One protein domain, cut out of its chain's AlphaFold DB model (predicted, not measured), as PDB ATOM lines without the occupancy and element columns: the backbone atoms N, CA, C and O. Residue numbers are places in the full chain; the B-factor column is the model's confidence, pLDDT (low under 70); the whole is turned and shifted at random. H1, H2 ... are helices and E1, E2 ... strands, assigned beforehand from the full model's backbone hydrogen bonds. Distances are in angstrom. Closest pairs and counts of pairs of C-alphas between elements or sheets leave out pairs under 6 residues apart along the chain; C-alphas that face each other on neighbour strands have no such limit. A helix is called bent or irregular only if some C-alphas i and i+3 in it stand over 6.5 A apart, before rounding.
ATOM      1  N   ASP A   3      81.084   3.012  61.014       81.31
ATOM      2  CA  ASP A   3      81.363   3.595  59.695       81.31
ATOM      3  C   ASP A   3      80.157   3.479  58.764       81.31
ATOM      4  O   ASP A   3      79.639   4.471  58.252       81.31
ATOM      5  N   THR A   4      79.687   2.246  58.582       87.12
ATOM      6  CA  THR A   4      78.521   1.917  57.762       87.12
ATOM      7  C   THR A   4      77.496   1.216  58.634       87.12
ATOM      8  O   THR A   4      77.832   0.284  59.367       87.12
ATOM      9  N   ILE A   5      76.242   1.647  58.532       90.44
ATOM     10  CA  ILE A   5      75.092   0.979  59.136       90.44
ATOM     11  C   ILE A   5      74.076   0.757  58.021       90.44
ATOM     12  O   ILE A   5      73.706   1.711  57.340       90.44
ATOM     13  N   ASN A   6      73.633  -0.487  57.838       94.88
ATOM     14  CA  ASN A   6      72.477  -0.771  56.994       94.88
ATOM     15  C   ASN A   6      71.269  -1.026  57.889       94.88
ATOM     16  O   ASN A   6      71.306  -1.886  58.772       94.88
ATOM     17  N   LEU A   7      70.193  -0.303  57.620       96.81
ATOM     18  CA  LEU A   7      68.938  -0.332  58.348       96.81
ATOM     19  C   LEU A   7      67.840  -0.898  57.451       96.81
ATOM     20  O   LEU A   7      67.805  -0.630  56.247       96.81
ATOM     21  N   ARG A   8      66.934  -1.673  58.045       97.44
ATOM     22  CA  ARG A   8      65.709  -2.143  57.405       97.44
ATOM     23  C   ARG A   8      64.522  -1.852  58.308       97.44
ATOM     24  O   ARG A   8      64.436  -2.411  59.398       97.44
ATOM     25  N   LEU A   9      63.600  -1.034  57.821       97.50
ATOM     26  CA  LEU A   9      62.309  -0.800  58.449       97.50
ATOM     27  C   LEU A   9      61.265  -1.684  57.757       97.50
ATOM     28  O   LEU A   9      61.136  -1.619  56.534       97.50
ATOM     29  N   SER A  10      60.592  -2.558  58.512       96.12
ATOM     30  CA  SER A  10      59.518  -3.417  57.983       96.12
ATOM     31  C   SER A  10      58.258  -2.596  57.737       96.12
ATOM     32  O   SER A  10      58.006  -1.648  58.478       96.12
ATOM     33  N   SER A  11      57.431  -2.984  56.765       94.44
ATOM     34  CA  SER A  11      56.103  -2.380  56.588       94.44
ATOM     35  C   SER A  11      55.200  -2.547  57.822       94.44
ATOM     36  O   SER A  11      54.352  -1.697  58.078       94.44
ATOM     37  N   ASP A  12      55.442  -3.565  58.656       93.12
ATOM     38  CA  ASP A  12      54.737  -3.763  59.933       93.12
ATOM     39  C   ASP A  12      54.937  -2.620  60.942       93.12
ATOM     40  O   ASP A  12      54.074  -2.398  61.795       93.12
ATOM     41  N   GLU A  13      56.054  -1.894  60.845       93.31
ATOM     42  CA  GLU A  13      56.385  -0.759  61.721       93.31
ATOM     43  C   GLU A  13      55.724   0.551  61.267       93.31
ATOM     44  O   GLU A  13      55.721   1.535  62.007       93.31
ATOM     45  N   VAL A  14      55.166   0.570  60.052       89.75
ATOM     46  CA  VAL A  14      54.664   1.763  59.346       89.75
ATOM     47  C   VAL A  14      53.293   1.490  58.729       89.75
ATOM     48  O   VAL A  14      53.016   1.770  57.564       89.75
ATOM     49  N   LYS A  15      52.413   0.890  59.539       84.31
ATOM     50  CA  LYS A  15      51.050   0.535  59.131       84.31
ATOM     51  C   LYS A  15      50.277   1.775  58.688       84.31
ATOM     52  O   LYS A  15      50.202   2.752  59.425       84.31
ATOM     53  N   GLY A  16      49.634   1.672  57.529       83.00
ATOM     54  CA  GLY A  16      48.790   2.732  56.975       83.00
ATOM     55  C   GLY A  16      49.513   3.716  56.053       83.00
ATOM     56  O   GLY A  16      48.845   4.585  55.510       83.00
ATOM     57  N   THR A  17      50.822   3.562  55.843       88.25
ATOM     58  CA  THR A  17      51.594   4.316  54.844       88.25
ATOM     59  C   THR A  17      51.710   3.498  53.562       88.25
ATOM     60  O   THR A  17      52.147   2.341  53.604       88.25
ATOM     61  N   ASP A  18      51.372   4.088  52.417       93.44
ATOM     62  CA  ASP A  18      51.676   3.471  51.127       93.44
ATOM     63  C   ASP A  18      53.125   3.790  50.746       93.44
ATOM     64  O   ASP A  18      53.458   4.825  50.168       93.44
ATOM     65  N   LEU A  19      54.017   2.867  51.105       94.69
ATOM     66  CA  LEU A  19      55.453   3.066  50.964       94.69
ATOM     67  C   LEU A  19      55.894   3.363  49.528       94.69
ATOM     68  O   LEU A  19      56.871   4.084  49.332       94.69
ATOM     69  N   LEU A  20      55.221   2.788  48.533       95.12
ATOM     70  CA  LEU A  20      55.618   2.925  47.135       95.12
ATOM     71  C   LEU A  20      55.138   4.232  46.508       95.12
ATOM     72  O   LEU A  20      55.786   4.697  45.574       95.12
ATOM     73  N   SER A  21      54.055   4.827  47.006       93.56
ATOM     74  CA  SER A  21      53.576   6.122  46.513       93.56
ATOM     75  C   SER A  21      54.127   7.305  47.311       93.56
ATOM     76  O   SER A  21      54.387   8.360  46.730       93.56
ATOM     77  N   GLU A  22      54.369   7.139  48.613       94.81
ATOM     78  CA  GLU A  22      54.781   8.239  49.491       94.81
ATOM     79  C   GLU A  22      56.304   8.419  49.537       94.81
ATOM     80  O   GLU A  22      56.816   9.514  49.293       94.81
ATOM     81  N   ILE A  23      57.054   7.344  49.801       96.25
ATOM     82  CA  ILE A  23      58.485   7.431  50.144       96.25
ATOM     83  C   ILE A  23      59.388   7.882  48.989       96.25
ATOM     84  O   ILE A  23      60.346   8.611  49.266       96.25
ATOM     85  N   PRO A  24      59.132   7.534  47.712       97.31
ATOM     86  CA  PRO A  24      59.932   8.043  46.596       97.31
ATOM     87  C   PRO A  24      60.007   9.570  46.495       97.31
ATOM     88  O   PRO A  24      60.969  10.081  45.932       97.31
ATOM     89  N   ASN A  25      59.064  10.313  47.088       96.69
ATOM     90  CA  ASN A  25      59.095  11.780  47.104       96.69
ATOM     91  C   ASN A  25      60.148  12.366  48.066       96.69
ATOM     92  O   ASN A  25      60.394  13.572  48.055       96.69
ATOM     93  N   HIS A  26      60.770  11.531  48.904       97.25
ATOM     94  CA  HIS A  26      61.676  11.950  49.977       97.25
ATOM     95  C   HIS A  26      63.150  11.608  49.716       97.25
ATOM     96  O   HIS A  26      64.005  11.806  50.584       97.25
ATOM     97  N   PHE A  27      63.477  11.091  48.530       97.75
ATOM     98  CA  PHE A  27      64.852  10.806  48.134       97.75
ATOM     99  C   PHE A  27      65.061  11.007  46.630       97.75
ATOM    100  O   PHE A  27      64.115  11.033  45.848       97.75
ATOM    101  N   GLU A  28      66.316  11.140  46.206       97.88
ATOM    102  CA  GLU A  28      66.665  11.264  44.790       97.88
ATOM    103  C   GLU A  28      66.509   9.904  44.103       97.88
ATOM    104  O   GLU A  28      67.378   9.037  44.231       97.88
ATOM    105  N   VAL A  29      65.381   9.684  43.422       97.88
ATOM    106  CA  VAL A  29      65.098   8.437  42.699       97.88
ATOM    107  C   VAL A  29      66.070   8.272  41.532       97.88
ATOM    108  O   VAL A  29      66.204   9.147  40.682       97.88
ATOM    109  N   THR A  30      66.724   7.112  41.465       97.56
ATOM    110  CA  THR A  30      67.668   6.775  40.383       97.56
ATOM    111  C   THR A  30      67.295   5.505  39.626       97.56
ATOM    112  O   THR A  30      67.902   5.195  38.605       97.56
ATOM    113  N   SER A  31      66.371   4.698  40.156       96.56
ATOM    114  CA  SER A  31      65.992   3.421  39.556       96.56
ATOM    115  C   SER A  31      64.611   2.976  40.018       96.56
ATOM    116  O   SER A  31      64.312   2.982  41.211       96.56
ATOM    117  N   GLU A  32      63.824   2.501  39.063       97.12
ATOM    118  CA  GLU A  32      62.572   1.786  39.283       97.12
ATOM    119  C   GLU A  32      62.684   0.412  38.625       97.12
ATOM    120  O   GLU A  32      63.313   0.253  37.574       97.12
ATOM    121  N   SER A  33      62.164  -0.623  39.271       95.06
ATOM    122  CA  SER A  33      62.282  -1.996  38.783       95.06
ATOM    123  C   SER A  33      61.076  -2.825  39.190       95.06
ATOM    124  O   SER A  33      60.595  -2.733  40.317       95.06
ATOM    125  N   MET A  34      60.616  -3.675  38.274       95.75
ATOM    126  CA  MET A  34      59.567  -4.655  38.534       95.75
ATOM    127  C   MET A  34      60.205  -6.031  38.743       95.75
ATOM    128  O   MET A  34      60.779  -6.598  37.813       95.75
ATOM    129  N   TYR A  35      60.119  -6.566  39.961       90.94
ATOM    130  CA  TYR A  35      60.595  -7.909  40.291       90.94
ATOM    131  C   TYR A  35      59.423  -8.883  40.420       90.94
ATOM    132  O   TYR A  35      58.277  -8.481  40.600       90.94
ATOM    133  N   GLN A  36      59.711 -10.188  40.439       89.12
ATOM    134  CA  GLN A  36      58.702 -11.210  40.764       89.12
ATOM    135  C   GLN A  36      58.056 -10.984  42.142       89.12
ATOM    136  O   GLN A  36      56.929 -11.400  42.379       89.12
ATOM    137  N   THR A  37      58.771 -10.324  43.056       88.06
ATOM    138  CA  THR A  37      58.297  -9.990  44.404       88.06
ATOM    139  C   THR A  37      57.530  -8.669  44.481       88.06
ATOM    140  O   THR A  37      57.248  -8.233  45.593       88.06
ATOM    141  N   GLY A  38      57.264  -8.020  43.345       92.94
ATOM    142  CA  GLY A  38      56.625  -6.710  43.258       92.94
ATOM    143  C   GLY A  38      57.575  -5.580  42.832       92.94
ATOM    144  O   GLY A  38      58.780  -5.804  42.636       92.94
ATOM    145  N   PRO A  39      57.038  -4.362  42.667       96.44
ATOM    146  CA  PRO A  39      57.810  -3.186  42.290       96.44
ATOM    147  C   PRO A  39      58.785  -2.764  43.394       96.44
ATOM    148  O   PRO A  39      58.567  -2.975  44.590       96.44
ATOM    149  N   SER A  40      59.882  -2.137  42.983       97.00
ATOM    150  CA  SER A  40      60.828  -1.496  43.884       97.00
ATOM    151  C   SER A  40      61.367  -0.213  43.276       97.00
ATOM    152  O   SER A  40      61.731  -0.173  42.100       97.00
ATOM    153  N   VAL A  41      61.470   0.812  44.116       98.12
ATOM    154  CA  VAL A  41      62.074   2.101  43.778       98.12
ATOM    155  C   VAL A  41      63.339   2.263  44.607       98.12
ATOM    156  O   VAL A  41      63.395   1.865  45.773       98.12
ATOM    157  N   SER A  42      64.401   2.781  44.006       97.94
ATOM    158  CA  SER A  42      65.683   2.995  44.671       97.94
ATOM    159  C   SER A  42      66.308   4.324  44.276       97.94
ATOM    160  O   SER A  42      66.138   4.815  43.160       97.94
ATOM    161  N   GLY A  43      67.087   4.878  45.192       98.12
ATOM    162  CA  GLY A  43      67.697   6.186  45.042       98.12
ATOM    163  C   GLY A  43      68.608   6.522  46.213       98.12
ATOM    164  O   GLY A  43      69.140   5.610  46.858       98.12
ATOM    165  N   TYR A  44      68.787   7.810  46.493       98.25
ATOM    166  CA  TYR A  44      69.737   8.273  47.504       98.25
ATOM    167  C   TYR A  44      69.211   9.415  48.375       98.25
ATOM    168  O   TYR A  44      68.539  10.330  47.905       98.25
ATOM    169  N   ILE A  45      69.600   9.385  49.653       97.12
ATOM    170  CA  ILE A  45      69.604  10.557  50.538       97.12
ATOM    171  C   ILE A  45      71.060  10.911  50.846       97.12
ATOM    172  O   ILE A  45      71.758  10.230  51.602       97.12
ATOM    173  N   GLY A  46      71.571  11.959  50.198       94.56
ATOM    174  CA  GLY A  46      73.005  12.248  50.214       94.56
ATOM    175  C   GLY A  46      73.806  11.053  49.684       94.56
ATOM    176  O   GLY A  46      73.663  10.666  48.533       94.56
ATOM    177  N   ASN A  47      74.644  10.444  50.525       93.88
ATOM    178  CA  ASN A  47      75.462   9.289  50.142       93.88
ATOM    179  C   ASN A  47      74.910   7.928  50.611       93.88
ATOM    180  O   ASN A  47      75.628   6.931  50.497       93.88
ATOM    181  N   LEU A  48      73.710   7.875  51.199       96.50
ATOM    182  CA  LEU A  48      73.080   6.624  51.628       96.50
ATOM    183  C   LEU A  48      72.088   6.169  50.563       96.50
ATOM    184  O   LEU A  48      71.233   6.943  50.136       96.50
ATOM    185  N   ARG A  49      72.184   4.902  50.160       97.44
ATOM    186  CA  ARG A  49      71.232   4.294  49.236       97.44
ATOM    187  C   ARG A  49      69.938   3.982  49.973       97.44
ATOM    188  O   ARG A  49      69.973   3.332  51.021       97.44
ATOM    189  N   VAL A  50      68.823   4.378  49.377       98.19
ATOM    190  CA  VAL A  50      67.466   4.038  49.804       98.19
ATOM    191  C   VAL A  50      66.870   3.064  48.793       98.19
ATOM    192  O   VAL A  50      67.074   3.201  47.586       98.19
ATOM    193  N   SER A  51      66.168   2.049  49.280       97.62
ATOM    194  CA  SER A  51      65.381   1.129  48.459       97.62
ATOM    195  C   SER A  51      64.070   0.834  49.168       97.62
ATOM    196  O   SER A  51      64.076   0.471  50.346       97.62
ATOM    197  N   VAL A  52      62.964   0.994  48.453       97.62
ATOM    198  CA  VAL A  52      61.607   0.794  48.956       97.62
ATOM    199  C   VAL A  52      60.869  -0.235  48.107       97.62
ATOM    200  O   VAL A  52      61.075  -0.339  46.893       97.62
ATOM    201  N   ASN A  53      60.050  -1.037  48.776       95.94
ATOM    202  CA  ASN A  53      59.027  -1.905  48.203       95.94
ATOM    203  C   ASN A  53      57.922  -2.133  49.247       95.94
ATOM    204  O   ASN A  53      58.010  -1.640  50.372       95.94
ATOM    205  N   GLU A  54      56.911  -2.931  48.910       93.75
ATOM    206  CA  GLU A  54      55.775  -3.236  49.798       93.75
ATOM    207  C   GLU A  54      56.179  -3.856  51.150       93.75
ATOM    208  O   GLU A  54      55.440  -3.778  52.129       93.75
ATOM    209  N   ARG A  55      57.363  -4.479  51.237       94.19
ATOM    210  CA  ARG A  55      57.853  -5.127  52.466       94.19
ATOM    211  C   ARG A  55      58.570  -4.162  53.406       94.19
ATOM    212  O   ARG A  55      58.973  -4.588  54.491       94.19
ATOM    213  N   GLY A  56      58.832  -2.926  52.984       96.19
ATOM    214  CA  GLY A  56      59.532  -1.944  53.801       96.19
ATOM    215  C   GLY A  56      60.591  -1.129  53.066       96.19
ATOM    216  O   GLY A  56      60.725  -1.161  51.840       96.19
ATOM    217  N   VAL A  57      61.395  -0.424  53.862       97.75
ATOM    218  CA  VAL A  57      62.442   0.490  53.393       97.75
ATOM    219  C   VAL A  57      63.803   0.034  53.904       97.75
ATOM    220  O   VAL A  57      63.981  -0.288  55.082       97.75
ATOM    221  N   LYS A  58      64.791   0.004  53.013       97.88
ATOM    222  CA  LYS A  58      66.198  -0.246  53.332       97.88
ATOM    223  C   LYS A  58      67.001   1.029  53.122       97.88
ATOM    224  O   LYS A  58      66.905   1.639  52.061       97.88
ATOM    225  N   VAL A  59      67.835   1.379  54.098       98.00
ATOM    226  CA  VAL A  59      68.784   2.498  54.022       98.00
ATOM    227  C   VAL A  59      70.176   1.976  54.339       98.00
ATOM    228  O   VAL A  59      70.357   1.273  55.331       98.00
ATOM    229  N   GLY A  60      71.174   2.281  53.515       95.38
ATOM    230  CA  GLY A  60      72.543   1.842  53.783       95.38
ATOM    231  C   GLY A  60      73.478   1.978  52.591       95.38
ATOM    232  O   GLY A  60      73.303   2.847  51.741       95.38
ATOM    233  N   ASN A  61      74.487   1.104  52.527       90.12
ATOM    234  CA  ASN A  61      75.492   1.060  51.455       90.12
ATOM    235  C   ASN A  61      76.217   2.401  51.225       90.12
ATOM    236  O   ASN A  61      76.659   2.705  50.119       90.12
ATOM    237  N   GLY A  62      76.367   3.177  52.297       88.19
ATOM    238  CA  GLY A  62      77.115   4.421  52.350       88.19
ATOM    239  C   GLY A  62      77.624   4.675  53.768       88.19
ATOM    240  O   GLY A  62      77.172   4.045  54.723       88.19
ATOM    241  N   SER A  63      78.578   5.594  53.912       87.75
ATOM    242  CA  SER A  63      79.107   5.971  55.227       87.75
ATOM    243  C   SER A  63      78.111   6.855  55.975       87.75
ATOM    244  O   SER A  63      77.709   7.907  55.466       87.75
ATOM    245  N   LEU A  64      77.754   6.456  57.196       88.81
ATOM    246  CA  LEU A  64      76.901   7.255  58.075       88.81
ATOM    247  C   LEU A  64      77.636   8.521  58.546       88.81
ATOM    248  O   LEU A  64      77.021   9.575  58.681       88.81
ATOM    249  N   CYS A  65      78.963   8.435  58.715       86.12
ATOM    250  CA  CYS A  65      79.814   9.591  59.015       86.12
ATOM    251  C   CYS A  65      79.704  10.648  57.915       86.12
ATOM    252  O   CYS A  65      79.418  11.804  58.213       86.12
ATOM    253  N   LYS A  66      79.843  10.244  56.645       87.88
ATOM    254  CA  LYS A  66      79.754  11.176  55.510       87.88
ATOM    255  C   LYS A  66      78.369  11.822  55.411       87.88
ATOM    256  O   LYS A  66      78.279  13.015  55.146       87.88
ATOM    257  N   TYR A  67      77.309  11.071  55.704       90.88
ATOM    258  CA  TYR A  67      75.936  11.587  55.691       90.88
ATOM    259  C   TYR A  67      75.669  12.629  56.792       90.88
ATOM    260  O   TYR A  67      74.902  13.581  56.595       90.88
ATOM    261  N   TYR A  68      76.283  12.445  57.965       88.94
ATOM    262  CA  TYR A  68      76.049  13.295  59.130       88.94
ATOM    263  C   TYR A  68      77.032  14.470  59.239       88.94
ATOM    264  O   TYR A  68      76.597  15.595  59.466       88.94
ATOM    265  N   LEU A  69      78.331  14.223  59.045       84.38
ATOM    266  CA  LEU A  69      79.414  15.200  59.221       84.38
ATOM    267  C   LEU A  69      79.976  15.761  57.904       84.38
ATOM    268  O   LEU A  69      80.743  16.717  57.937       84.38
ATOM    269  N   GLY A  70      79.634  15.176  56.751       82.12
ATOM    270  CA  GLY A  70      80.132  15.602  55.435       82.12
ATOM    271  C   GLY A  70      81.450  14.952  54.994       82.12
ATOM    272  O   GLY A  70      81.798  15.033  53.817       82.12
ATOM    273  N   ASP A  71      82.158  14.243  55.883       77.81
ATOM    274  CA  ASP A  71      83.382  13.499  55.556       77.81
ATOM    275  C   ASP A  71      83.479  12.131  56.270       77.81
ATOM    276  O   ASP A  71      82.671  11.796  57.136       77.81
ATOM    277  N   ASN A  72      84.453  11.303  55.863       76.81
ATOM    278  CA  ASN A  72      84.711   9.958  56.415       76.81
ATOM    279  C   ASN A  72      86.083   9.847  57.126       76.81
ATOM    280  O   ASN A  72      86.653   8.761  57.292       76.81
ATOM    281  N   LEU A  73      86.672  10.980  57.499       77.06
ATOM    282  CA  LEU A  73      87.908  11.047  58.284       77.06
ATOM    283  C   LEU A  73      87.611  11.347  59.751       77.06
ATOM    284  O   LEU A  73      88.320  10.872  60.646       77.06
ATOM    285  N   GLN A  74      86.532  12.078  59.998       74.25
ATOM    286  CA  GLN A  74      85.968  12.254  61.318       74.25
ATOM    287  C   GLN A  74      85.277  10.986  61.809       74.25
ATOM    288  O   GLN A  74      85.151   9.966  61.130       74.25
ATOM    289  N   THR A  75      84.958  11.018  63.088       70.25
ATOM    290  CA  THR A  75      84.666   9.850  63.893       70.25
ATOM    291  C   THR A  75      83.410  10.246  64.699       70.25
ATOM    292  O   THR A  75      83.521  11.013  65.645       70.25
ATOM    293  N   ILE A  76      82.218   9.747  64.297       75.81
ATOM    294  CA  ILE A  76      80.917   9.893  64.996       75.81
ATOM    295  C   ILE A  76      80.742   9.000  66.243       75.81
ATOM    296  O   ILE A  76      80.750   7.769  66.177       75.81
ATOM    297  N   GLY A  77      80.509   9.599  67.410       81.62
ATOM    298  CA  GLY A  77      80.208   8.857  68.637       81.62
ATOM    299  C   GLY A  77      78.833   8.171  68.623       81.62
ATOM    300  O   GLY A  77      78.057   8.253  67.668       81.62
ATOM    301  N   ARG A  78      78.478   7.518  69.739       85.88
ATOM    302  CA  ARG A  78      77.137   6.928  69.928       85.88
ATOM    303  C   ARG A  78      76.025   7.981  69.810       85.88
ATOM    304  O   ARG A  78      75.005   7.711  69.188       85.88
ATOM    305  N   GLN A  79      76.232   9.167  70.387       89.75
ATOM    306  CA  GLN A  79      75.264  10.269  70.321       89.75
ATOM    307  C   GLN A  79      75.101  10.800  68.893       89.75
ATOM    308  O   GLN A  79      73.980  10.995  68.436       89.75
ATOM    309  N   ASP A  80      76.200  10.976  68.162       89.12
ATOM    310  CA  ASP A  80      76.159  11.413  66.763       89.12
ATOM    311  C   ASP A  80      75.471  10.376  65.873       89.12
ATOM    312  O   ASP A  80      74.689  10.730  64.999       89.12
ATOM    313  N   THR A  81      75.687   9.085  66.146       89.88
ATOM    314  CA  THR A  81      74.978   7.994  65.462       89.88
ATOM    315  C   THR A  81      73.469   8.095  65.683       89.88
ATOM    316  O   THR A  81      72.707   7.989  64.726       89.88
ATOM    317  N   GLN A  82      73.027   8.341  66.921       92.88
ATOM    318  CA  GLN A  82      71.608   8.541  67.221       92.88
ATOM    319  C   GLN A  82      71.039   9.734  66.440       92.88
ATOM    320  O   GLN A  82      69.988   9.609  65.818       92.88
ATOM    321  N   LYS A  83      71.754  10.865  66.410       94.56
ATOM    322  CA  LYS A  83      71.343  12.048  65.636       94.56
ATOM    323  C   LYS A  83      71.320  11.784  64.129       94.56
ATOM    324  O   LYS A  83      70.447  12.297  63.437       94.56
ATOM    325  N   ALA A  84      72.240  10.972  63.613       93.69
ATOM    326  CA  ALA A  84      72.253  10.581  62.208       93.69
ATOM    327  C   ALA A  84      71.043   9.701  61.848       93.69
ATOM    328  O   ALA A  84      70.436   9.914  60.802       93.69
ATOM    329  N   ILE A  85      70.653   8.765  62.722       95.50
ATOM    330  CA  ILE A  85      69.433   7.956  62.552       95.50
ATOM    331  C   ILE A  85      68.176   8.832  62.654       95.50
ATOM    332  O   ILE A  85      67.252   8.664  61.858       95.50
ATOM    333  N   GLN A  86      68.158   9.811  63.564       96.81
ATOM    334  CA  GLN A  86      67.070  10.790  63.632       96.81
ATOM    335  C   GLN A  86      66.960  11.581  62.325       96.81
ATOM    336  O   GLN A  86      65.884  11.651  61.752       96.81
ATOM    337  N   LYS A  87      68.081  12.064  61.777       96.88
ATOM    338  CA  LYS A  87      68.105  12.763  60.484       96.88
ATOM    339  C   LYS A  87      67.553  11.898  59.340       96.88
ATOM    340  O   LYS A  87      66.845  12.421  58.485       96.88
ATOM    341  N   ILE A  88      67.840  10.589  59.323       97.62
ATOM    342  CA  ILE A  88      67.231   9.650  58.359       97.62
ATOM    343  C   ILE A  88      65.713   9.584  58.568       97.62
ATOM    344  O   ILE A  88      64.968   9.649  57.592       97.62
ATOM    345  N   SER A  89      65.272   9.485  59.825       97.75
ATOM    346  CA  SER A  89      63.850   9.436  60.188       97.75
ATOM    347  C   SER A  89      63.109  10.689  59.727       97.75
ATOM    348  O   SER A  89      62.072  10.584  59.080       97.75
ATOM    349  N   ASP A  90      63.687  11.862  59.985       97.81
ATOM    350  CA  ASP A  90      63.129  13.160  59.604       97.81
ATOM    351  C   ASP A  90      63.098  13.331  58.081       97.81
ATOM    352  O   ASP A  90      62.135  13.865  57.543       97.81
ATOM    353  N   THR A  91      64.135  12.858  57.378       97.56
ATOM    354  CA  THR A  91      64.227  12.968  55.912       97.56
ATOM    355  C   THR A  91      63.186  12.095  55.220       97.56
ATOM    356  O   THR A  91      62.567  12.533  54.261       97.56
ATOM    357  N   LEU A  92      63.016  10.851  55.677       97.00
ATOM    358  CA  LEU A  92      62.124   9.878  55.042       97.00
ATOM    359  C   LEU A  92      60.710   9.880  55.631       97.00
ATOM    360  O   LEU A  92      59.872   9.132  55.144       97.00
ATOM    361  N   HIS A  93      60.464  10.673  56.678       96.25
ATOM    362  CA  HIS A  93      59.222  10.687  57.455       96.25
ATOM    363  C   HIS A  93      58.812   9.299  57.980       96.25
ATOM    364  O   HIS A  93      57.635   8.952  58.027       96.25
ATOM    365  N   LEU A  94      59.795   8.499  58.403       96.94
ATOM    366  CA  LEU A  94      59.594   7.133  58.892       96.94
ATOM    367  C   LEU A  94      60.343   6.891  60.213       96.94
ATOM    368  O   LEU A  94      61.434   7.430  60.395       96.94
ATOM    369  N   PRO A  95      59.826   6.040  61.118       96.56
ATOM    370  CA  PRO A  95      60.429   5.763  62.424       96.56
ATOM    371  C   PRO A  95      61.652   4.831  62.316       96.56
ATOM    372  O   PRO A  95      61.602   3.649  62.667       96.56
ATOM    373  N   PHE A  96      62.782   5.338  61.811       97.00
ATOM    374  CA  PHE A  96      64.015   4.548  61.677       97.00
ATOM    375  C   PHE A  96      64.691   4.218  63.015       97.00
ATOM    376  O   PHE A  96      65.592   3.378  63.046       97.00
ATOM    377  N   ASP A  97      64.224   4.788  64.126       94.69
ATOM    378  CA  ASP A  97      64.546   4.331  65.480       94.69
ATOM    379  C   ASP A  97      64.064   2.890  65.751       94.69
ATOM    380  O   ASP A  97      64.649   2.202  66.589       94.69
ATOM    381  N   ARG A  98      63.067   2.404  64.994       96.06
ATOM    382  CA  ARG A  98      62.547   1.024  65.051       96.06
ATOM    383  C   ARG A  98      63.153   0.088  64.007       96.06
ATOM    384  O   ARG A  98      62.804  -1.088  63.943       96.06
ATOM    385  N   ALA A  99      64.051   0.588  63.161       96.88
ATOM    386  CA  ALA A  99      64.627  -0.212  62.093       96.88
ATOM    387  C   ALA A  99      65.586  -1.288  62.630       96.88
ATOM    388  O   ALA A  99      66.386  -1.065  63.541       96.88
ATOM    389  N   HIS A 100      65.587  -2.451  61.983       96.50
ATOM    390  CA  HIS A 100      66.562  -3.498  62.253       96.50
ATOM    391  C   HIS A 100      67.909  -3.164  61.613       96.50
ATOM    392  O   HIS A 100      67.998  -2.871  60.417       96.50
ATOM    393  N   VAL A 101      68.987  -3.293  62.389       94.25
ATOM    394  CA  VAL A 101      70.353  -3.225  61.861       94.25
ATOM    395  C   VAL A 101      70.663  -4.530  61.132       94.25
ATOM    396  O   VAL A 101      70.754  -5.593  61.739       94.25
ATOM    397  N   THR A 102      70.843  -4.445  59.817       93.62
ATOM    398  CA  THR A 102      71.158  -5.589  58.942       93.62
ATOM    399  C   THR A 102      72.647  -5.697  58.626       93.62
ATOM    400  O   THR A 102      73.131  -6.762  58.256       93.62
ATOM    401  N   ARG A 103      73.400  -4.603  58.798       91.62
ATOM    402  CA  ARG A 103      74.862  -4.583  58.693       91.62
ATOM    403  C   ARG A 103      75.441  -3.494  59.579       91.62
ATOM    404  O   ARG A 103      74.884  -2.402  59.650       91.62
ATOM    405  N   LEU A 104      76.587  -3.788  60.184       90.56
ATOM    406  CA  LEU A 104      77.355  -2.842  60.977       90.56
ATOM    407  C   LEU A 104      78.846  -2.999  60.678       90.56
ATOM    408  O   LEU A 104      79.434  -4.033  60.995       90.56
ATOM    409  N   ASP A 105      79.449  -1.959  60.111       90.00
ATOM    410  CA  ASP A 105      80.893  -1.878  59.917       90.00
ATOM    411  C   ASP A 105      81.476  -0.978  61.010       90.00
ATOM    412  O   ASP A 105      81.040   0.162  61.205       90.00
ATOM    413  N   ILE A 106      82.476  -1.488  61.725       90.00
ATOM    414  CA  ILE A 106      83.185  -0.735  62.757       90.00
ATOM    415  C   ILE A 106      84.498  -0.247  62.169       90.00
ATOM    416  O   ILE A 106      85.257  -1.052  61.641       90.00
ATOM    417  N   ALA A 107      84.806   1.036  62.310       89.75
ATOM    418  CA  ALA A 107      86.085   1.593  61.914       89.75
ATOM    419  C   ALA A 107      86.700   2.504  62.978       89.75
ATOM    420  O   ALA A 107      86.016   2.965  63.897       89.75
ATOM    421  N   GLN A 108      88.001   2.750  62.840       89.75
ATOM    422  CA  GLN A 108      88.743   3.747  63.602       89.75
ATOM    423  C   GLN A 108      89.923   4.270  62.776       89.75
ATOM    424  O   GLN A 108      90.625   3.491  62.132       89.75
ATOM    425  N   ASN A 109      90.156   5.582  62.839       91.19
ATOM    426  CA  ASN A 109      91.369   6.215  62.329       91.19
ATOM    427  C   ASN A 109      92.388   6.373  63.466       91.19
ATOM    428  O   ASN A 109      92.038   6.818  64.562       91.19
ATOM    429  N   LEU A 110      93.642   6.014  63.197       91.88
ATOM    430  CA  LEU A 110      94.778   6.150  64.105       91.88
ATOM    431  C   LEU A 110      95.835   7.037  63.448       91.88
ATOM    432  O   LEU A 110      96.307   6.726  62.354       91.88
ATOM    433  N   ILE A 111      96.220   8.123  64.118       93.19
ATOM    434  CA  ILE A 111      97.339   8.969  63.689       93.19
ATOM    435  C   ILE A 111      98.634   8.335  64.191       93.19
ATOM    436  O   ILE A 111      98.808   8.114  65.389       93.19
ATOM    437  N   LEU A 112      99.537   8.033  63.264       93.75
ATOM    438  CA  LEU A 112     100.761   7.286  63.516       93.75
ATOM    439  C   LEU A 112     102.002   8.166  63.353       93.75
ATOM    440  O   LEU A 112     102.021   9.121  62.573       93.75
ATOM    441  N   LYS A 113     103.061   7.817  64.090       95.00
ATOM    442  CA  LYS A 113     104.347   8.532  64.055       95.00
ATOM    443  C   LYS A 113     105.159   8.184  62.808       95.00
ATOM    444  O   LYS A 113     105.784   9.061  62.225       95.00
ATOM    445  N   HIS A 114     105.126   6.923  62.385       93.94
ATOM    446  CA  HIS A 114     105.876   6.426  61.228       93.94
ATOM    447  C   HIS A 114     104.955   6.148  60.022       93.94
ATOM    448  O   HIS A 114     103.728   6.114  60.176       93.94
ATOM    449  N   PRO A 115     105.510   5.946  58.815       91.31
ATOM    450  CA  PRO A 115     104.746   5.457  57.672       91.31
ATOM    451  C   PRO A 115     104.082   4.106  57.959       91.31
ATOM    452  O   PRO A 115     104.623   3.274  58.687       91.31
ATOM    453  N   LEU A 116     102.922   3.865  57.348       91.81
ATOM    454  CA  LEU A 116     102.122   2.662  57.595       91.81
ATOM    455  C   LEU A 116     102.848   1.326  57.379       91.81
ATOM    456  O   LEU A 116     102.623   0.447  58.211       91.81
ATOM    457  N   PRO A 117     103.710   1.146  56.354       90.94
ATOM    458  CA  PRO A 117     104.412  -0.122  56.152       90.94
ATOM    459  C   PRO A 117     105.176  -0.602  57.391       90.94
ATOM    460  O   PRO A 117     105.188  -1.795  57.668       90.94
ATOM    461  N   VAL A 118     105.721   0.320  58.199       92.44
ATOM    462  CA  VAL A 118     106.393  -0.016  59.466       92.44
ATOM    463  C   VAL A 118     105.446  -0.779  60.393       92.44
ATOM    464  O   VAL A 118     105.812  -1.812  60.934       92.44
ATOM    465  N   TYR A 119     104.205  -0.316  60.537       93.50
ATOM    466  CA  TYR A 119     103.212  -0.947  61.409       93.50
ATOM    467  C   TYR A 119     102.602  -2.202  60.784       93.50
ATOM    468  O   TYR A 119     102.429  -3.202  61.477       93.50
ATOM    469  N   LEU A 120     102.284  -2.167  59.486       92.75
ATOM    470  CA  LEU A 120     101.662  -3.290  58.780       92.75
ATOM    471  C   LEU A 120     102.569  -4.530  58.758       92.75
ATOM    472  O   LEU A 120     102.063  -5.643  58.895       92.75
ATOM    473  N   ASN A 121     103.891  -4.341  58.680       89.81
ATOM    474  CA  ASN A 121     104.876  -5.426  58.741       89.81
ATOM    475  C   ASN A 121     104.925  -6.121  60.112       89.81
ATOM    476  O   ASN A 121     105.344  -7.272  60.204       89.81
ATOM    477  N   HIS A 122     104.477  -5.450  61.178       92.69
ATOM    478  CA  HIS A 122     104.352  -6.045  62.510       92.69
ATOM    479  C   HIS A 122     102.998  -6.731  62.739       92.69
ATOM    480  O   HIS A 122     102.827  -7.439  63.733       92.69
ATOM    481  N   LEU A 123     102.031  -6.561  61.829       91.50
ATOM    482  CA  LEU A 123     100.775  -7.302  61.866       91.50
ATOM    483  C   LEU A 123     101.006  -8.708  61.294       91.50
ATOM    484  O   LEU A 123     100.946  -8.927  60.082       91.50
ATOM    485  N   GLY A 124     101.285  -9.657  62.191       91.19
ATOM    486  CA  GLY A 124     101.498 -11.070  61.874       91.19
ATOM    487  C   GLY A 124     100.225 -11.802  61.432       91.19
ATOM    488  O   GLY A 124      99.287 -11.220  60.883       91.19
ATOM    489  N   THR A 125     100.168 -13.111  61.656       93.38
ATOM    490  CA  THR A 125      98.972 -13.906  61.351       93.38
ATOM    491  C   THR A 125      97.870 -13.675  62.389       93.38
ATOM    492  O   THR A 125      98.132 -13.340  63.542       93.38
ATOM    493  N   ALA A 126      96.615 -13.855  61.976       92.50
ATOM    494  CA  ALA A 126      95.467 -13.823  62.875       92.50
ATOM    495  C   ALA A 126      94.745 -15.169  62.808       92.50
ATOM    496  O   ALA A 126      94.442 -15.667  61.722       92.50
ATOM    497  N   GLN A 127      94.460 -15.759  63.969       93.44
ATOM    498  CA  GLN A 127      93.808 -17.064  64.049       93.44
ATOM    499  C   GLN A 127      92.442 -17.037  63.346       93.44
ATOM    500  O   GLN A 127      91.648 -16.123  63.561       93.44
ATOM    501  N   TYR A 128      92.163 -18.058  62.529       94.38
ATOM    502  CA  TYR A 128      90.934 -18.196  61.729       94.38
ATOM    503  C   TYR A 128      90.751 -17.162  60.611       94.38
ATOM    504  O   TYR A 128      89.625 -16.971  60.142       94.38
ATOM    505  N   TYR A 129      91.824 -16.499  60.183       96.19
ATOM    506  CA  TYR A 129      91.800 -15.592  59.045       96.19
ATOM    507  C   TYR A 129      92.856 -15.948  58.014       96.19
ATOM    508  O   TYR A 129      93.989 -16.290  58.347       96.19
ATOM    509  N   THR A 130      92.502 -15.737  56.753       95.38
ATOM    510  CA  THR A 130      93.465 -15.656  55.661       95.38
ATOM    511  C   THR A 130      93.958 -14.218  55.553       95.38
ATOM    512  O   THR A 130      93.151 -13.290  55.429       95.38
ATOM    513  N   ARG A 131      95.280 -14.032  55.629       95.50
ATOM    514  CA  ARG A 131      95.944 -12.729  55.496       95.50
ATOM    515  C   ARG A 131      96.272 -12.462  54.028       95.50
ATOM    516  O   ARG A 131      96.832 -13.325  53.362       95.50
ATOM    517  N   PHE A 132      95.951 -11.266  53.551       94.06
ATOM    518  CA  PHE A 132      96.275 -10.793  52.208       94.06
ATOM    519  C   PHE A 132      96.987  -9.449  52.310       94.06
ATOM    520  O   PHE A 132      96.450  -8.505  52.893       94.06
ATOM    521  N   GLU A 133      98.182  -9.367  51.739       92.50
ATOM    522  CA  GLU A 133      99.002  -8.159  51.741       92.50
ATOM    523  C   GLU A 133      98.873  -7.391  50.431       92.50
ATOM    524  O   GLU A 133      98.763  -7.972  49.351       92.50
ATOM    525  N   GLN A 134      98.906  -6.071  50.541       88.38
ATOM    526  CA  GLN A 134      99.002  -5.122  49.442       88.38
ATOM    527  C   GLN A 134      99.991  -4.011  49.844       88.38
ATOM    528  O   GLN A 134     100.234  -3.829  51.038       88.38
ATOM    529  N   PRO A 135     100.526  -3.216  48.896       83.38
ATOM    530  CA  PRO A 135     101.589  -2.245  49.184       83.38
ATOM    531  C   PRO A 135     101.325  -1.274  50.352       83.38
ATOM    532  O   PRO A 135     102.247  -0.935  51.083       83.38
ATOM    533  N   ASP A 136     100.071  -0.854  50.564       85.69
ATOM    534  CA  ASP A 136      99.676   0.064  51.650       85.69
ATOM    535  C   ASP A 136      98.481  -0.446  52.467       85.69
ATOM    536  O   ASP A 136      97.769   0.341  53.108       85.69
ATOM    537  N   SER A 137      98.199  -1.749  52.402       93.31
ATOM    538  CA  SER A 137      97.095  -2.329  53.161       93.31
ATOM    539  C   SER A 137      97.264  -3.812  53.456       93.31
ATOM    540  O   SER A 137      97.924  -4.545  52.725       93.31
ATOM    541  N   VAL A 138      96.633  -4.260  54.537       95.81
ATOM    542  CA  VAL A 138      96.551  -5.671  54.913       95.81
ATOM    543  C   VAL A 138      95.098  -6.016  55.202       95.81
ATOM    544  O   VAL A 138      94.384  -5.278  55.888       95.81
ATOM    545  N   TYR A 139      94.665  -7.161  54.688       95.44
ATOM    546  CA  TYR A 139      93.334  -7.706  54.903       95.44
ATOM    547  C   TYR A 139      93.442  -9.023  55.658       95.44
ATOM    548  O   TYR A 139      94.248  -9.879  55.307       95.44
ATOM    549  N   TYR A 140      92.561  -9.223  56.630       96.06
ATOM    550  CA  TYR A 140      92.330 -10.516  57.263       96.06
ATOM    551  C   TYR A 140      90.892 -10.912  56.980       96.06
ATOM    552  O   TYR A 140      89.972 -10.251  57.452       96.06
ATOM    553  N   SER A 141      90.674 -11.959  56.192       94.75
ATOM    554  CA  SER A 141      89.322 -12.382  55.803       94.75
ATOM    555  C   SER A 141      89.012 -13.794  56.268       94.75
ATOM    556  O   SER A 141      89.876 -14.666  56.262       94.75
ATOM    557  N   ASN A 142      87.757 -14.018  56.638       93.56
ATOM    558  CA  ASN A 142      87.179 -15.344  56.790       93.56
ATOM    559  C   ASN A 142      85.722 -15.345  56.303       93.56
ATOM    560  O   ASN A 142      85.242 -14.354  55.751       93.56
ATOM    561  N   SER A 143      85.009 -16.454  56.499       91.00
ATOM    562  CA  SER A 143      83.630 -16.604  56.021       91.00
ATOM    563  C   SER A 143      82.627 -15.647  56.672       91.00
ATOM    564  O   SER A 143      81.564 -15.419  56.097       91.00
ATOM    565  N   LYS A 144      82.946 -15.079  57.842       90.38
ATOM    566  CA  LYS A 144      82.036 -14.248  58.644       90.38
ATOM    567  C   LYS A 144      82.384 -12.766  58.611       90.38
ATOM    568  O   LYS A 144      81.488 -11.931  58.684       90.38
ATOM    569  N   ARG A 145      83.669 -12.422  58.541       91.88
ATOM    570  CA  ARG A 145      84.150 -11.045  58.686       91.88
ATOM    571  C   ARG A 145      85.457 -10.797  57.947       91.88
ATOM    572  O   ARG A 145      86.233 -11.712  57.670       91.88
ATOM    573  N   ARG A 146      85.707  -9.521  57.687       94.75
ATOM    574  CA  ARG A 146      86.942  -8.995  57.124       94.75
ATOM    575  C   ARG A 146      87.455  -7.863  58.004       94.75
ATOM    576  O   ARG A 146      86.726  -6.909  58.264       94.75
ATOM    577  N   LEU A 147      88.707  -7.973  58.428       95.19
ATOM    578  CA  LEU A 147      89.463  -6.873  59.008       95.19
ATOM    579  C   LEU A 147      90.300  -6.223  57.911       95.19
ATOM    580  O   LEU A 147      90.908  -6.930  57.103       95.19
ATOM    581  N   VAL A 148      90.328  -4.899  57.878       94.81
ATOM    582  CA  VAL A 148      91.055  -4.119  56.875       94.81
ATOM    583  C   VAL A 148      91.900  -3.071  57.572       94.81
ATOM    584  O   VAL A 148      91.407  -2.350  58.436       94.81
ATOM    585  N   PHE A 149      93.158  -2.977  57.166       95.75
ATOM    586  CA  PHE A 149      94.115  -1.982  57.624       95.75
ATOM    587  C   PHE A 149      94.670  -1.272  56.395       95.75
ATOM    588  O   PHE A 149      95.226  -1.946  55.534       95.75
ATOM    589  N   TYR A 150      94.508   0.045  56.268       94.12
ATOM    590  CA  TYR A 150      94.978   0.770  55.079       94.12
ATOM    591  C   TYR A 150      95.306   2.242  55.337       94.12
ATOM    592  O   TYR A 150      94.882   2.839  56.330       94.12
ATOM    593  N   ASN A 151      96.053   2.836  54.403       93.38
ATOM    594  CA  ASN A 151      96.387   4.257  54.416       93.38
ATOM    595  C   ASN A 151      95.187   5.135  54.049       93.38
ATOM    596  O   ASN A 151      94.875   5.317  52.870       93.38
ATOM    597  N   LYS A 152      94.534   5.709  55.064       91.12
ATOM    598  CA  LYS A 152      93.325   6.517  54.873       91.12
ATOM    599  C   LYS A 152      93.614   7.832  54.163       91.12
ATOM    600  O   LYS A 152      92.847   8.236  53.296       91.12
ATOM    601  N   VAL A 153      94.738   8.476  54.489       91.00
ATOM    602  CA  VAL A 153      95.148   9.718  53.816       91.00
ATOM    603  C   VAL A 153      95.404   9.445  52.339       91.00
ATOM    604  O   VAL A 153      94.908  10.179  51.494       91.00
ATOM    605  N   LYS A 154      96.111   8.357  52.008       91.00
ATOM    606  CA  LYS A 154      96.370   7.984  50.611       91.00
ATOM    607  C   LYS A 154      95.077   7.693  49.839       91.00
ATOM    608  O   LYS A 154      94.962   8.117  48.694       91.00
ATOM    609  N   GLU A 155      94.108   7.020  50.460       91.00
ATOM    610  CA  GLU A 155      92.791   6.752  49.861       91.00
ATOM    611  C   GLU A 155      92.013   8.043  49.561       91.00
ATOM    612  O   GLU A 155      91.523   8.219  48.445       91.00
ATOM    613  N   VAL A 156      91.949   8.969  50.521       89.06
ATOM    614  CA  VAL A 156      91.262  10.264  50.368       89.06
ATOM    615  C   VAL A 156      91.959  11.137  49.316       89.06
ATOM    616  O   VAL A 156      91.293  11.688  48.438       89.06
ATOM    617  N   THR A 157      93.297  11.179  49.315       89.62
ATOM    618  CA  THR A 157      94.091  11.871  48.284       89.62
ATOM    619  C   THR A 157      93.823  11.308  46.890       89.62
ATOM    620  O   THR A 157      93.620  12.071  45.947       89.62
ATOM    621  N   ALA A 158      93.777   9.979  46.741       90.81
ATOM    622  CA  ALA A 158      93.493   9.334  45.458       90.81
ATOM    623  C   ALA A 158      92.086   9.670  44.935       90.81
ATOM    624  O   ALA A 158      91.888   9.785  43.726       90.81
ATOM    625  N   ARG A 159      91.125   9.885  45.843       88.25
ATOM    626  CA  ARG A 159      89.762  10.338  45.524       88.25
ATOM    627  C   ARG A 159      89.637  11.843  45.295       88.25
ATOM    628  O   ARG A 159      88.553  12.296  44.946       88.25
ATOM    629  N   ARG A 160      90.725  12.606  45.457       89.81
ATOM    630  CA  ARG A 160      90.747  14.076  45.360       89.81
ATOM    631  C   ARG A 160      89.760  14.750  46.324       89.81
ATOM    632  O   ARG A 160      89.253  15.831  46.041       89.81
ATOM    633  N   GLU A 161      89.490  14.108  47.458       86.94
ATOM    634  CA  GLU A 161      88.662  14.669  48.525       86.94
ATOM    635  C   GLU A 161      89.528  15.555  49.451       86.94
ATOM    636  O   GLU A 161      90.726  15.297  49.619       86.94
ATOM    637  N   PRO A 162      88.961  16.616  50.055       86.81
ATOM    638  CA  PRO A 162      89.704  17.483  50.961       86.81
ATOM    639  C   PRO A 162      90.135  16.728  52.224       86.81
ATOM    640  O   PRO A 162      89.344  16.033  52.858       86.81
ATOM    641  N   ILE A 163      91.398  16.904  52.619       87.75
ATOM    642  CA  ILE A 163      91.942  16.335  53.856       87.75
ATOM    643  C   ILE A 163      91.727  17.351  54.993       87.75
ATOM    644  O   ILE A 163      92.298  18.449  54.924       87.75
ATOM    645  N   PRO A 164      90.958  17.008  56.046       85.94
ATOM    646  CA  PRO A 164      90.811  17.827  57.240       85.94
ATOM    647  C   PRO A 164      92.164  18.140  57.872       85.94
ATOM    648  O   PRO A 164      93.092  17.327  57.840       85.94
ATOM    649  N   GLU A 165      92.262  19.309  58.496       87.88
ATOM    650  CA  GLU A 165      93.506  19.836  59.060       87.88
ATOM    651  C   GLU A 165      94.192  18.859  60.027       87.88
ATOM    652  O   GLU A 165      95.401  18.654  59.937       87.88
ATOM    653  N   LEU A 166      93.407  18.161  60.854       87.00
ATOM    654  CA  LEU A 166      93.887  17.152  61.802       87.00
ATOM    655  C   LEU A 166      94.749  16.050  61.150       87.00
ATOM    656  O   LEU A 166      95.666  15.523  61.782       87.00
ATOM    657  N   TYR A 167      94.466  15.706  59.891       89.06
ATOM    658  CA  TYR A 167      95.131  14.626  59.156       89.06
ATOM    659  C   TYR A 167      96.156  15.125  58.128       89.06
ATOM    660  O   TYR A 167      96.857  14.316  57.510       89.06
ATOM    661  N   ARG A 168      96.281  16.442  57.929       89.50
ATOM    662  CA  ARG A 168      97.165  17.017  56.910       89.50
ATOM    663  C   ARG A 168      98.635  16.755  57.250       89.50
ATOM    664  O   ARG A 168      99.103  17.082  58.335       89.50
ATOM    665  N   GLY A 169      99.367  16.150  56.310       89.75
ATOM    666  CA  GLY A 169     100.778  15.788  56.503       89.75
ATOM    667  C   GLY A 169     101.014  14.727  57.586       89.75
ATOM    668  O   GLY A 169     102.133  14.587  58.074       89.75
ATOM    669  N   ARG A 170      99.968  13.999  58.003       91.94
ATOM    670  CA  ARG A 170     100.047  12.926  59.001       91.94
ATOM    671  C   ARG A 170      99.930  11.557  58.341       91.94
ATOM    672  O   ARG A 170      99.304  11.403  57.295       91.94
ATOM    673  N   ASN A 171     100.465  10.538  59.008       92.94
ATOM    674  CA  ASN A 171     100.184   9.147  58.672       92.94
ATOM    675  C   ASN A 171      98.889   8.732  59.378       92.94
ATOM    676  O   ASN A 171      98.854   8.735  60.607       92.94
ATOM    677  N   ALA A 172      97.835   8.383  58.633       93.06
ATOM    678  CA  ALA A 172      96.589   7.887  59.222       93.06
ATOM    679  C   ALA A 172      96.289   6.461  58.755       93.06
ATOM    680  O   ALA A 172      96.038   6.215  57.572       93.06
ATOM    681  N   LEU A 173      96.300   5.529  59.705       93.75
ATOM    682  CA  LEU A 173      95.865   4.156  59.499       93.75
ATOM    683  C   LEU A 173      94.379   4.052  59.820       93.75
ATOM    684  O   LEU A 173      93.962   4.363  60.935       93.75
ATOM    685  N   ARG A 174      93.595   3.565  58.862       93.31
ATOM    686  CA  ARG A 174      92.230   3.121  59.126       93.31
ATOM    687  C   ARG A 174      92.247   1.634  59.426       93.31
ATOM    688  O   ARG A 174      92.760   0.852  58.629       93.31
ATOM    689  N   PHE A 175      91.646   1.271  60.549       93.12
ATOM    690  CA  PHE A 175      91.214  -0.088  60.844       93.12
ATOM    691  C   PHE A 175      89.708  -0.200  60.606       93.12
ATOM    692  O   PHE A 175      88.959   0.655  61.077       93.12
ATOM    693  N   GLU A 176      89.265  -1.248  59.915       92.88
ATOM    694  CA  GLU A 176      87.849  -1.555  59.695       92.88
ATOM    695  C   GLU A 176      87.564  -3.031  59.981       92.88
ATOM    696  O   GLU A 176      88.313  -3.905  59.557       92.88
ATOM    697  N   SER A 177      86.452  -3.314  60.653       93.31
ATOM    698  CA  SER A 177      85.883  -4.643  60.852       93.31
ATOM    699  C   SER A 177      84.514  -4.684  60.192       93.31
ATOM    700  O   SER A 177      83.590  -3.991  60.623       93.31
ATOM    701  N   LYS A 178      84.389  -5.512  59.157       91.94
ATOM    702  CA  LYS A 178      83.197  -5.617  58.312       91.94
ATOM    703  C   LYS A 178      82.656  -7.043  58.320       91.94
ATOM    704  O   LYS A 178      83.464  -7.974  58.273       91.94
ATOM    705  N   PRO A 179      81.334  -7.256  58.320       89.25
ATOM    706  CA  PRO A 179      80.758  -8.555  57.997       89.25
ATOM    707  C   PRO A 179      81.152  -8.981  56.575       89.25
ATOM    708  O   PRO A 179      81.296  -8.148  55.677       89.25
ATOM    709  N   SER A 180      81.357 -10.280  56.365       80.31
ATOM    710  CA  SER A 180      81.576 -10.829  55.024       80.31
ATOM    711  C   SER A 180      80.273 -10.763  54.221       80.31
ATOM    712  O   SER A 180      79.193 -10.947  54.779       80.31
TER     713      SER A 180
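This is residues 3 to 180 of the 184 residues of an uncharacterized protein of Marinilabilia salmonicolor (UniProt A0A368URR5). Two lobes stand end to end, joined by one long bent strand, E6: one lobe holds E2 E3 E4 E5 E1, with H1 and H3 over one face and H2 beside the strands, and the other holds E10 E9 E8 E7 with H4 and H5. The strands form a single antiparallel sheet, order E2 E3 E4 E5 E1 E6 E10 E9 E8 E7, twisted and curled like part of a barrel. The 178 printed residues include five named helices and ten named strands, in the order E1 H1 E2 E3 E4 E5 H2 H3 E6 H4 E7 E8 E9 H5 E10; the class is mixed. The whole is only just compact, close to loose, with a radius of gyration of the C-alphas of 18.9 A and spans of 57 by 38 by 28 A.

E1, residues 3 to 10, measures 23.0 A and begins at C-alpha 3, (81.363, 3.595, 59.695). H1, residues 19 to 26, is only just irregular: C-alphas 21 and 24 are 6.6 A apart. E2 (28 to 35), E3 (38 to 45), E4 (48 to 53) and E5 (56 to 60) make a meander, each strand the antiparallel neighbour of the one before. H2 is residues 64 to 69, H3 78 to 92, 21.3 A. E6, residues 100 to 112, measures 35.9 A and bends by 53 degrees at residue 103. H4 is residues 116 to 120; E7 (130 to 134), E8 (137 to 141) and E9 (145 to 151) make a second meander. H5 is residues 152 to 158, and E10, 171 to 179, ends at (80.758, -8.555, 57.997).

E6 pairs with E1 over residues 100 to 105 (N 6 and O 103, 2.9 A) and with E10 over 106 to 112 (N 108 and O 175, 2.9 A). E5, H2 H3 and E6 form a split strand-helix-strand unit, two strands running the same way with E1 between them, its crossover right-handed. H1 and H3 on one face make two layers, helices over a sheet. H1 runs along the strands, height 8.3 A; C-alphas 20 and 53 are its closest to E4, 6.0 A. H3, height 10.4 A, runs slantwise, at 43 degrees to E1 on the local plane. H2 touches H3, about perpendicular at 85 degrees, closest C-alphas Tyr 68 and Ala 84, 5.6 A. H4 is over E9; H5 stands up from the sheet. Every O i to N i+4 pair is within hydrogen-bond range in H2, H3, H4 and H5; H1 has 1 of 4, and 2 of 5 O i to N i+3 pairs.

The farthest C-alphas, Gly 16 and Val 118, are 57.7 A apart. The printed part has no cut; H5 to E10 is a long link. No printed residue is under 70 in pLDDT.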